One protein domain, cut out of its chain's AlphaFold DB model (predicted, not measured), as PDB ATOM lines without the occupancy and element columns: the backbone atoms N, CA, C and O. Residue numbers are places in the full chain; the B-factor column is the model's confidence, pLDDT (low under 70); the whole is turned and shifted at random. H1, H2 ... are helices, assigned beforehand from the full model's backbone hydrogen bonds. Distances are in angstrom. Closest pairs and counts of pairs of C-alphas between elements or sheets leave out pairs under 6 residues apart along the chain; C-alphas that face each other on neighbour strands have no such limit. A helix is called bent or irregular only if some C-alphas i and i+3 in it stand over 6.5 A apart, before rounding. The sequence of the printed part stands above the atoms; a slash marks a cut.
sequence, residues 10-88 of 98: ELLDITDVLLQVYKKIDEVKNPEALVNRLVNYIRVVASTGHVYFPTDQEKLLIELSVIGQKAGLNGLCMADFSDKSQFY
ATOM      1  N   GLU A  10      -3.994 -12.126   6.870       94.00
ATOM      2  CA  GLU A  10      -4.333 -10.710   7.043       94.00
ATOM      3  C   GLU A  10      -3.114  -9.793   6.928       94.00
ATOM      4  O   GLU A  10      -3.179  -8.745   6.287       94.00
ATOM      5  N   LEU A  11      -1.970 -10.179   7.503       92.88
ATOM      6  CA  LEU A  11      -0.743  -9.389   7.389       92.88
ATOM      7  C   LEU A  11      -0.204  -9.397   5.950       92.88
ATOM      8  O   LEU A  11       0.305  -8.379   5.465       92.88
ATOM      9  N   LEU A  12      -0.328 -10.527   5.249       94.19
ATOM     10  CA  LEU A  12       0.016 -10.622   3.830       94.19
ATOM     11  C   LEU A  12      -0.925  -9.768   2.972       94.19
ATOM     12  O   LEU A  12      -0.461  -9.065   2.076       94.19
ATOM     13  N   ASP A  13      -2.219  -9.770   3.278       95.56
ATOM     14  CA  ASP A  13      -3.220  -8.945   2.607       95.56
ATOM     15  C   ASP A  13      -2.987  -7.445   2.813       95.56
ATOM     16  O   ASP A  13      -2.976  -6.684   1.841       95.56
ATOM     17  N   ILE A  14      -2.692  -7.023   4.045       95.75
ATOM     18  CA  ILE A  14      -2.271  -5.652   4.366       95.75
ATOM     19  C   ILE A  14      -1.028  -5.261   3.558       95.75
ATOM     20  O   ILE A  14      -0.978  -4.172   2.983       95.75
ATOM     21  N   THR A  15      -0.038  -6.152   3.471       95.75
ATOM     22  CA  THR A  15       1.202  -5.902   2.719       95.75
ATOM     23  C   THR A  15       0.938  -5.748   1.223       95.75
ATOM     24  O   THR A  15       1.493  -4.856   0.578       95.75
ATOM     25  N   ASP A  16       0.076  -6.593   0.661       96.25
ATOM     26  CA  ASP A  16      -0.305  -6.517  -0.745       96.25
ATOM     27  C   ASP A  16      -1.024  -5.200  -1.062       96.25
ATOM     28  O   ASP A  16      -0.714  -4.550  -2.062       96.25
ATOM     29  N   VAL A  17      -1.945  -4.769  -0.195       96.69
ATOM     30  CA  VAL A  17      -2.662  -3.498  -0.362       96.69
ATOM     31  C   VAL A  17      -1.726  -2.300  -0.221       96.69
ATOM     32  O   VAL A  17      -1.788  -1.390  -1.047       96.69
ATOM     33  N   LEU A  18      -0.809  -2.308   0.754       97.56
ATOM     34  CA  LEU A  18       0.228  -1.278   0.882       97.56
ATOM     35  C   LEU A  18       1.048  -1.144  -0.406       97.56
ATOM     36  O   LEU A  18       1.264  -0.031  -0.891       97.56
ATOM     37  N   LEU A  19       1.454  -2.270  -0.999       96.94
ATOM     38  CA  LEU A  19       2.185  -2.282  -2.264       96.94
ATOM     39  C   LEU A  19       1.346  -1.721  -3.421       96.94
ATOM     40  O   LEU A  19       1.866  -0.964  -4.240       96.94
ATOM     41  N   GLN A  20       0.061  -2.068  -3.504       96.69
ATOM     42  CA  GLN A  20      -0.809  -1.551  -4.562       96.69
ATOM     43  C   GLN A  20      -1.077  -0.054  -4.431       96.69
ATOM     44  O   GLN A  20      -1.093   0.645  -5.444       96.69
ATOM     45  N   VAL A  21      -1.239   0.458  -3.209       96.44
ATOM     46  CA  VAL A  21      -1.360   1.902  -2.986       96.44
ATOM     47  C   VAL A  21      -0.073   2.609  -3.387       96.44
ATOM     48  O   VAL A  21      -0.141   3.581  -4.134       96.44
ATOM     49  N   TYR A  22       1.087   2.091  -2.978       96.94
ATOM     50  CA  TYR A  22       2.385   2.663  -3.341       96.94
ATOM     51  C   TYR A  22       2.565   2.814  -4.859       96.94
ATOM     52  O   TYR A  22       3.020   3.854  -5.316       96.94
ATOM     53  N   LYS A  23       2.144   1.823  -5.654       95.81
ATOM     54  CA  LYS A  23       2.238   1.893  -7.124       95.81
ATOM     55  C   LYS A  23       1.345   2.961  -7.761       95.81
ATOM     56  O   LYS A  23       1.632   3.380  -8.871       95.81
ATOM     57  N   LYS A  24       0.235   3.329  -7.115       94.44
ATOM     58  CA  LYS A  24      -0.837   4.134  -7.730       94.44
ATOM     59  C   LYS A  24      -0.939   5.546  -7.171       94.44
ATOM     60  O   LYS A  24      -1.584   6.389  -7.789       94.44
ATOM     61  N   ILE A  25      -0.375   5.800  -5.991       95.56
ATOM     62  CA  ILE A  25      -0.633   7.030  -5.236       95.56
ATOM     63  C   ILE A  25      -0.235   8.299  -6.001       95.56
ATOM     64  O   ILE A  25      -0.955   9.289  -5.916       95.56
ATOM     65  N   ASP A  26       0.820   8.240  -6.816       96.06
ATOM     66  CA  ASP A  26       1.301   9.374  -7.618       96.06
ATOM     67  C   ASP A  26       0.499   9.594  -8.917       96.06
ATOM     68  O   ASP A  26       0.628  10.629  -9.569       96.06
ATOM     69  N   GLU A  27      -0.346   8.634  -9.305       95.00
ATOM     70  CA  GLU A  27      -1.096   8.653 -10.568       95.00
ATOM     71  C   GLU A  27      -2.579   9.014 -10.379       95.00
ATOM     72  O   GLU A  27      -3.267   9.423 -11.322       95.00
ATOM     73  N   VAL A  28      -3.114   8.849  -9.165       91.31
ATOM     74  CA  VAL A  28      -4.536   9.076  -8.885       91.31
ATOM     75  C   VAL A  28      -4.855  10.558  -8.692       91.31
ATOM     76  O   VAL A  28      -4.146  11.303  -8.030       91.31
ATOM     77  N   LYS A  29      -6.014  10.988  -9.205       91.25
ATOM     78  CA  LYS A  29      -6.483  12.383  -9.083       91.25
ATOM     79  C   LYS A  29      -6.783  12.827  -7.646       91.25
ATOM     80  O   LYS A  29      -6.855  14.022  -7.390       91.25
ATOM     81  N   ASN A  30      -7.054  11.880  -6.749       90.81
ATOM     82  CA  ASN A  30      -7.396  12.133  -5.351       90.81
ATOM     83  C   ASN A  30      -6.667  11.106  -4.463       90.81
ATOM     84  O   ASN A  30      -7.253  10.071  -4.113       90.81
ATOM     85  N   PRO A  31      -5.375  11.334  -4.172       93.62
ATOM     86  CA  PRO A  31      -4.574  10.428  -3.354       93.62
ATOM     87  C   PRO A  31      -5.092  10.329  -1.915       93.62
ATOM     88  O   PRO A  31      -5.050   9.248  -1.331       93.62
ATOM     89  N   GLU A  32      -5.679  11.388  -1.357       93.50
ATOM     90  CA  GLU A  32      -6.258  11.387  -0.011       93.50
ATOM     91  C   GLU A  32      -7.383  10.351   0.117       93.50
ATOM     92  O   GLU A  32      -7.442   9.609   1.097       93.50
ATOM     93  N   ALA A  33      -8.249  10.229  -0.895       91.19
ATOM     94  CA  ALA A  33      -9.311   9.220  -0.907       91.19
ATOM     95  C   ALA A  33      -8.774   7.782  -1.038       91.19
ATOM     96  O   ALA A  33      -9.408   6.835  -0.562       91.19
ATOM     97  N   LEU A  34      -7.622   7.585  -1.691       93.06
ATOM     98  CA  LEU A  34      -6.942   6.286  -1.732       93.06
ATOM     99  C   LEU A  34      -6.323   5.946  -0.367       93.06
ATOM    100  O   LEU A  34      -6.490   4.827   0.114       93.06
ATOM    101  N   VAL A  35      -5.695   6.923   0.294       95.06
ATOM    102  CA  VAL A  35      -5.138   6.774   1.648       95.06
ATOM    103  C   VAL A  35      -6.234   6.515   2.685       95.06
ATOM    104  O   VAL A  35      -6.058   5.668   3.557       95.06
ATOM    105  N   ASN A  36      -7.396   7.165   2.578       92.94
ATOM    106  CA  ASN A  36      -8.528   6.899   3.472       92.94
ATOM    107  C   ASN A  36      -8.985   5.433   3.397       92.94
ATOM    108  O   ASN A  36      -9.157   4.773   4.422       92.94
ATOM    109  N   ARG A  37      -9.128   4.902   2.174       92.56
ATOM    110  CA  ARG A  37      -9.461   3.489   1.949       92.56
ATOM    111  C   ARG A  37      -8.388   2.562   2.512       92.56
ATOM    112  O   ARG A  37      -8.739   1.609   3.197       92.56
ATOM    113  N   LEU A  38      -7.109   2.868   2.284       95.69
ATOM    114  CA  LEU A  38      -5.981   2.106   2.831       95.69
ATOM    115  C   LEU A  38      -6.056   1.994   4.356       95.69
ATOM    116  O   LEU A  38      -5.995   0.897   4.898       95.69
ATOM    117  N   VAL A  39      -6.194   3.126   5.049       95.62
ATOM    118  CA  VAL A  39      -6.213   3.163   6.518       95.62
ATOM    119  C   VAL A  39      -7.382   2.350   7.069       95.62
ATOM    120  O   VAL A  39      -7.194   1.560   7.994       95.62
ATOM    121  N   ASN A  40      -8.577   2.512   6.497       94.00
ATOM    122  CA  ASN A  40      -9.749   1.759   6.939       94.00
ATOM    123  C   ASN A  40      -9.596   0.261   6.664       94.00
ATOM    124  O   ASN A  40      -9.922  -0.542   7.536       94.00
ATOM    125  N   TYR A  41      -9.033  -0.108   5.510       95.50
ATOM    126  CA  TYR A  41      -8.729  -1.498   5.184       95.50
ATOM    127  C   TYR A  41      -7.777  -2.127   6.198       95.50
ATOM    128  O   TYR A  41      -8.093  -3.163   6.779       95.50
ATOM    129  N   ILE A  42      -6.655  -1.460   6.488       96.25
ATOM    130  CA  ILE A  42      -5.679  -1.948   7.470       96.25
ATOM    131  C   ILE A  42      -6.339  -2.141   8.835       96.25
ATOM    132  O   ILE A  42      -6.137  -3.179   9.456       96.25
ATOM    133  N   ARG A  43      -7.156  -1.184   9.296       94.69
ATOM    134  CA  ARG A  43      -7.838  -1.283  10.598       94.69
ATOM    135  C   ARG A  43      -8.803  -2.464  10.668       94.69
ATOM    136  O   ARG A  43      -8.789  -3.187  11.660       94.69
ATOM    137  N   VAL A  44      -9.626  -2.662   9.639       94.25
ATOM    138  CA  VAL A  44     -10.590  -3.772   9.592       94.25
ATOM    139  C   VAL A  44      -9.859  -5.111   9.546       94.25
ATOM    140  O   VAL A  44     -10.116  -5.978  10.376       94.25
ATOM    141  N   VAL A  45      -8.906  -5.265   8.627       94.56
ATOM    142  CA  VAL A  45      -8.194  -6.531   8.415       94.56
ATOM    143  C   VAL A  45      -7.301  -6.885   9.604       94.56
ATOM    144  O   VAL A  45      -7.316  -8.029  10.056       94.56
ATOM    145  N   ALA A  46      -6.602  -5.909  10.192       94.19
ATOM    146  CA  ALA A  46      -5.819  -6.137  11.405       94.19
ATOM    147  C   ALA A  46      -6.698  -6.527  12.601       94.19
ATOM    148  O   ALA A  46      -6.343  -7.437  13.347       94.19
ATOM    149  N   SER A  47      -7.862  -5.885  12.766       92.50
ATOM    150  CA  SER A  47      -8.802  -6.233  13.835       92.50
ATOM    151  C   SER A  47      -9.356  -7.649  13.672       92.50
ATOM    152  O   SER A  47      -9.485  -8.354  14.670       92.50
ATOM    153  N   THR A  48      -9.680  -8.064  12.445       90.50
ATOM    154  CA  THR A  48     -10.185  -9.414  12.147       90.50
ATOM    155  C   THR A  48      -9.119 -10.483  12.386       90.50
ATOM    156  O   THR A  48      -9.405 -11.496  13.016       90.50
ATOM    157  N   GLY A  49      -7.886 -10.243  11.932       90.44
ATOM    158  CA  GLY A  49      -6.770 -11.190  12.055       90.44
ATOM    159  C   GLY A  49      -6.013 -11.135  13.378       90.44
ATOM    160  O   GLY A  49      -4.976 -11.780  13.508       90.44
ATOM    161  N   HIS A  50      -6.468 -10.325  14.340       92.44
ATOM    162  CA  HIS A  50      -5.751 -10.056  15.593       92.44
ATOM    163  C   HIS A  50      -4.278  -9.646  15.377       92.44
ATOM    164  O   HIS A  50      -3.380 -10.047  16.122       92.44
ATOM    165  N   VAL A  51      -4.026  -8.837  14.346       92.44
ATOM    166  CA  VAL A  51      -2.699  -8.302  14.036       92.44
ATOM    167  C   VAL A  51      -2.456  -7.067  14.898       92.44
ATOM    168  O   VAL A  51      -3.188  -6.084  14.812       92.44
ATOM    169  N   TYR A  52      -1.406  -7.110  15.715       93.00
ATOM    170  CA  TYR A  52      -1.004  -5.994  16.567       93.00
ATOM    171  C   TYR A  52       0.201  -5.274  15.977       93.00
ATOM    172  O   TYR A  52       1.233  -5.895  15.706       93.00
ATOM    173  N   PHE A  53       0.088  -3.957  15.825       92.12
ATOM    174  CA  PHE A  53       1.187  -3.128  15.354       92.12
ATOM    175  C   PHE A  53       1.994  -2.554  16.531       92.12
ATOM    176  O   PHE A  53       1.424  -2.148  17.547       92.12
ATOM    177  N   PRO A  54       3.333  -2.503  16.424       95.12
ATOM    178  CA  PRO A  54       4.161  -1.775  17.374       95.12
ATOM    179  C   PRO A  54       3.891  -0.262  17.297       95.12
ATOM    180  O   PRO A  54       3.359   0.263  16.317       95.12
ATOM    181  N   THR A  55       4.254   0.460  18.359       95.12
ATOM    182  CA  THR A  55       3.901   1.878  18.552       95.12
ATOM    183  C   THR A  55       4.358   2.799  17.418       95.12
ATOM    184  O   THR A  55       3.704   3.794  17.121       95.12
ATOM    185  N   ASP A  56       5.494   2.509  16.801       96.50
ATOM    186  CA  ASP A  56       6.017   3.223  15.638       96.50
ATOM    187  C   ASP A  56       5.134   3.041  14.394       96.50
ATOM    188  O   ASP A  56       4.847   4.020  13.707       96.50
ATOM    189  N   GLN A  57       4.628   1.835  14.143       95.50
ATOM    190  CA  GLN A  57       3.689   1.570  13.046       95.50
ATOM    191  C   GLN A  57       2.305   2.180  13.305       95.50
ATOM    192  O   GLN A  57       1.705   2.746  12.393       95.50
ATOM    193  N   GLU A  58       1.831   2.167  14.553       95.56
ATOM    194  CA  GLU A  58       0.593   2.863  14.936       95.56
ATOM    195  C   GLU A  58       0.684   4.378  14.703       95.56
ATOM    196  O   GLU A  58      -0.252   4.997  14.196       95.56
ATOM    197  N   LYS A  59       1.838   4.993  14.995       97.44
ATOM    198  CA  LYS A  59       2.070   6.415  14.685       97.44
ATOM    199  C   LYS A  59       1.954   6.697  13.189       97.44
ATOM    200  O   LYS A  59       1.293   7.663  12.815       97.44
ATOM    201  N   LEU A  60       2.516   5.834  12.342       97.62
ATOM    202  CA  LEU A  60       2.380   5.963  10.888       97.62
ATOM    203  C   LEU A  60       0.914   5.851  10.447       97.62
ATOM    204  O   LEU A  60       0.461   6.637   9.616       97.62
ATOM    205  N   LEU A  61       0.141   4.929  11.028       96.25
ATOM    206  CA  LEU A  61      -1.293   4.820  10.739       96.25
ATOM    207  C   LEU A  61      -2.068   6.070  11.168       96.25
ATOM    208  O   LEU A  61      -2.975   6.497  10.451       96.25
ATOM    209  N   ILE A  62      -1.712   6.686  12.295       95.50
ATOM    210  CA  ILE A  62      -2.299   7.957  12.741       95.50
ATOM    211  C   ILE A  62      -1.978   9.080  11.748       95.50
ATOM    212  O   ILE A  62      -2.885   9.804  11.335       95.50
ATOM    213  N   GLU A  63      -0.727   9.207  11.308       97.06
ATOM    214  CA  GLU A  63      -0.320  10.216  10.321       97.06
ATOM    215  C   GLU A  63      -1.042  10.031   8.978       97.06
ATOM    216  O   GLU A  63      -1.608  10.982   8.430       97.06
ATOM    217  N   LEU A  64      -1.125   8.789   8.488       95.62
ATOM    218  CA  LEU A  64      -1.902   8.451   7.294       95.62
ATOM    219  C   LEU A  64      -3.391   8.761   7.476       95.62
ATOM    220  O   LEU A  64      -4.037   9.239   6.545       95.62
ATOM    221  N   SER A  65      -3.940   8.566   8.678       93.44
ATOM    222  CA  SER A  65      -5.333   8.916   8.981       93.44
ATOM    223  C   SER A  65      -5.581  10.420   8.843       93.44
ATOM    224  O   SER A  65      -6.641  10.826   8.370       93.44
ATOM    225  N   VAL A  66      -4.629  11.271   9.236       94.75
ATOM    226  CA  VAL A  66      -4.737  12.733   9.065       94.75
ATOM    227  C   VAL A  66      -4.770  13.107   7.584       94.75
ATOM    228  O   VAL A  66      -5.542  13.980   7.188       94.75
ATOM    229  N   ILE A  67      -3.976  12.430   6.752       92.88
ATOM    230  CA  ILE A  67      -3.989  12.622   5.297       92.88
ATOM    231  C   ILE A  67      -5.324  12.146   4.712       92.88
ATOM    232  O   ILE A  67      -5.978  12.903   4.000       92.88
ATOM    233  N   GLY A  68      -5.770  10.936   5.060       90.31
ATOM    234  CA  GLY A  68      -7.014  10.351   4.557       90.31
ATOM    235  C   GLY A  68      -8.259  11.179   4.889       90.31
ATOM    236  O   GLY A  68      -9.136  11.342   4.044       90.31
ATOM    237  N   GLN A  69      -8.312  11.793   6.074       89.06
ATOM    238  CA  GLN A  69      -9.422  12.668   6.479       89.06
ATOM    239  C   GLN A  69      -9.609  13.886   5.558       89.06
ATOM    240  O   GLN A  69     -10.728  14.384   5.422       89.06
ATOM    241  N   LYS A  70      -8.554  14.340   4.867       89.25
ATOM    242  CA  LYS A  70      -8.644  15.443   3.892       89.25
ATOM    243  C   LYS A  70      -9.463  15.080   2.650       89.25
ATOM    244  O   LYS A  70      -9.894  15.984   1.940       89.25
ATOM    245  N   ALA A  71      -9.746  13.795   2.414       83.06
ATOM    246  CA  ALA A  71     -10.631  13.349   1.338       83.06
ATOM    247  C   ALA A  71     -12.073  13.874   1.486       83.06
ATOM    248  O   ALA A  71     -12.821  13.913   0.504       83.06
ATOM    249  N   GLY A  72     -12.482  14.271   2.699       73.31
ATOM    250  CA  GLY A  72     -13.838  14.735   2.985       73.31
ATOM    251  C   GLY A  72     -14.904  13.694   2.615       73.31
ATOM    252  O   GLY A  72     -14.658  12.488   2.619       73.31
ATOM    253  N   LEU A  73     -16.102  14.153   2.242       64.19
ATOM    254  CA  LEU A  73     -17.217  13.278   1.836       64.19
ATOM    255  C   LEU A  73     -16.919  12.432   0.577       64.19
ATOM    256  O   LEU A  73     -17.620  11.452   0.329       64.19
ATOM    257  N   ASN A  74     -15.855  12.749  -0.177       62.16
ATOM    258  CA  ASN A  74     -15.395  11.954  -1.323       62.16
ATOM    259  C   ASN A  74     -14.637  10.673  -0.910       62.16
ATOM    260  O   ASN A  74     -14.294   9.867  -1.770       62.16
ATOM    261  N   GLY A  75     -14.380  10.465   0.390       56.28
ATOM    262  CA  GLY A  75     -13.714   9.275   0.940       56.28
ATOM    263  C   GLY A  75     -14.611   8.038   1.121       56.28
ATOM    264  O   GLY A  75     -14.103   7.005   1.548       56.28
ATOM    265  N   LEU A  76     -15.906   8.159   0.792       57.72
ATOM    266  CA  LEU A  76     -16.976   7.147   0.815       57.72
ATOM    267  C   LEU A  76     -17.148   6.372   2.136       57.72
ATOM    268  O   LEU A  76     -16.563   5.324   2.372       57.72
ATOM    269  N   CYS A  77     -18.110   6.854   2.926       48.31
ATOM    270  CA  CYS A  77     -18.680   6.264   4.146       48.31
ATOM    271  C   CYS A  77     -19.440   4.923   3.925       48.31
ATOM    272  O   CYS A  77     -20.097   4.436   4.835       48.31
ATOM    273  N   MET A  78     -19.402   4.343   2.715       53.22
ATOM    274  CA  MET A  78     -20.225   3.187   2.296       53.22
ATOM    275  C   MET A  78     -19.418   2.061   1.625       53.22
ATOM    276  O   MET A  78     -20.006   1.131   1.080       53.22
ATOM    277  N   ALA A  79     -18.085   2.153   1.595       64.44
ATOM    278  CA  ALA A  79     -17.258   1.096   1.021       64.44
ATOM    279  C   ALA A  79     -17.143  -0.088   1.994       64.44
ATOM    280  O   ALA A  79     -16.977   0.111   3.199       64.44
ATOM    281  N   ASP A  80     -17.180  -1.314   1.468       77.38
ATOM    282  CA  ASP A  80     -16.704  -2.477   2.211       77.38
ATOM    283  C   ASP A  80     -15.179  -2.374   2.329       77.38
ATOM    284  O   ASP A  80     -14.420  -2.702   1.415       77.38
ATOM    285  N   PHE A  81     -14.719  -1.849   3.462       81.31
ATOM    286  CA  PHE A  81     -13.297  -1.691   3.731       81.31
ATOM    287  C   PHE A  81     -12.589  -3.020   4.006       81.31
ATOM    288  O   PHE A  81     -11.383  -3.000   4.181       81.31
ATOM    289  N   SER A  82     -13.278  -4.162   4.021       83.62
ATOM    290  CA  SER A  82     -12.618  -5.471   4.069       83.62
ATOM    291  C   SER A  82     -12.260  -6.013   2.679       83.62
ATOM    292  O   SER A  82     -11.413  -6.901   2.568       83.62
ATOM    293  N   ASP A  83     -12.837  -5.459   1.605       89.25
ATOM    294  CA  ASP A  83     -12.596  -5.952   0.251       89.25
ATOM    295  C   ASP A  83     -11.283  -5.406  -0.322       89.25
ATOM    296  O   ASP A  83     -11.131  -4.220  -0.625       89.25
ATOM    297  N   LYS A  84     -10.323  -6.308  -0.519       92.19
ATOM    298  CA  LYS A  84      -9.017  -6.026  -1.121       92.19
ATOM    299  C   LYS A  84      -9.116  -5.610  -2.590       92.19
ATOM    300  O   LYS A  84      -8.248  -4.882  -3.075       92.19
ATOM    301  N   SER A  85     -10.154  -6.041  -3.308       91.62
ATOM    302  CA  SER A  85     -10.299  -5.813  -4.749       91.62
ATOM    303  C   SER A  85     -10.371  -4.328  -5.118       91.62
ATOM    304  O   SER A  85      -9.910  -3.937  -6.188       91.62
ATOM    305  N   GLN A  86     -10.821  -3.472  -4.192       91.00
ATOM    306  CA  GLN A  86     -10.939  -2.023  -4.393       91.00
ATOM    307  C   GLN A  86      -9.607  -1.306  -4.694       91.00
ATOM    308  O   GLN A  86      -9.613  -0.153  -5.133       91.00
ATOM    309  N   PHE A  87      -8.469  -1.964  -4.440       93.75
ATOM    310  CA  PHE A  87      -7.125  -1.441  -4.708       93.75
ATOM    311  C   PHE A  87      -6.541  -1.925  -6.041       93.75
ATOM    312  O   PHE A  87      -5.467  -1.472  -6.443       93.75
ATOM    313  N   TYR A  88      -7.236  -2.809  -6.757       94.12
ATOM    314  CA  TYR A  88      -6.772  -3.443  -7.989       94.12
ATOM    315  C   TYR A  88      -7.600  -2.974  -9.187       94.12
ATOM    316  O   TYR A  88      -8.787  -2.676  -9.083       94.12
TER     317      TYR A  88
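What this domain is: This is residues 10 to 88 of the 98 residues of an uncharacterized protein of Lactobacillus fuchuensis DSM 14340 = JCM 11249 (UniProt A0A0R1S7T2). Three helices run back and forth with the long H2 in the middle: H1 packs alongside it, while H3 packs on its residues 32 to 39 at a steep angle and splays away toward residues 54 to 60, which stick out. The short H4 packs on residues 32 to 37 of H2, and the chain then folds back to the short H5, which packs on H1. The printed part has 79 residues with five named helices, H1 to H5 in order, and no named strand; the class is all helix. It is compact, with a radius of gyration of the C-alphas of 11.9 A and spans of 32 by 25 by 24 A.

Where its parts are: H2, residues 31 to 48, is 25.8 A long and begins with C-alpha 31 at (-4.574, 10.428, -3.354). H1, residues 10 to 24, is 21.2 A long, from C-alpha 10 at (-4.333, -10.710, 7.043). H3, residues 55 to 69, is 21.0 A long. H4 is residues 72 to 75. H5, residues 84 to 87, ends with C-alpha 87 at (-7.125, -1.441, -4.708); it is neither bent nor irregular, but only just: C-alphas 84 and 87 are 6.1 A apart.

How they stand to each other: H2 is the hub. It touches H1 in a hairpin, opposite ways at a shallow tilt of 6 degrees, the closest C-alphas being those of Glu 10 and Val 45, 5.9 A apart. H2 and H3 form another hairpin, at a steep tilt of 44 degrees; their closest C-alphas, of Asn 36 and Gly 68, are 3.9 A apart. H4 touches H2, closest at the C-alphas of Ala 33 and Gly 75, 4.8 A. H5 touches H1, closest at the C-alphas of Gln 20 and Phe 87, 6.3 A. H1 and H3 are apart. In H1, H2 and H3 every O i to N i+4 pair is within hydrogen-bond range; H4 and H5 are too short for such a pair.

The domain as a whole: The C-alphas of Lys 29 and His 50, the two farthest apart, are 33.4 A from each other. The printed part has no cut, and no link is long. Mean pLDDT of the printed part is 90.0; residues 73 to 79 are under 70.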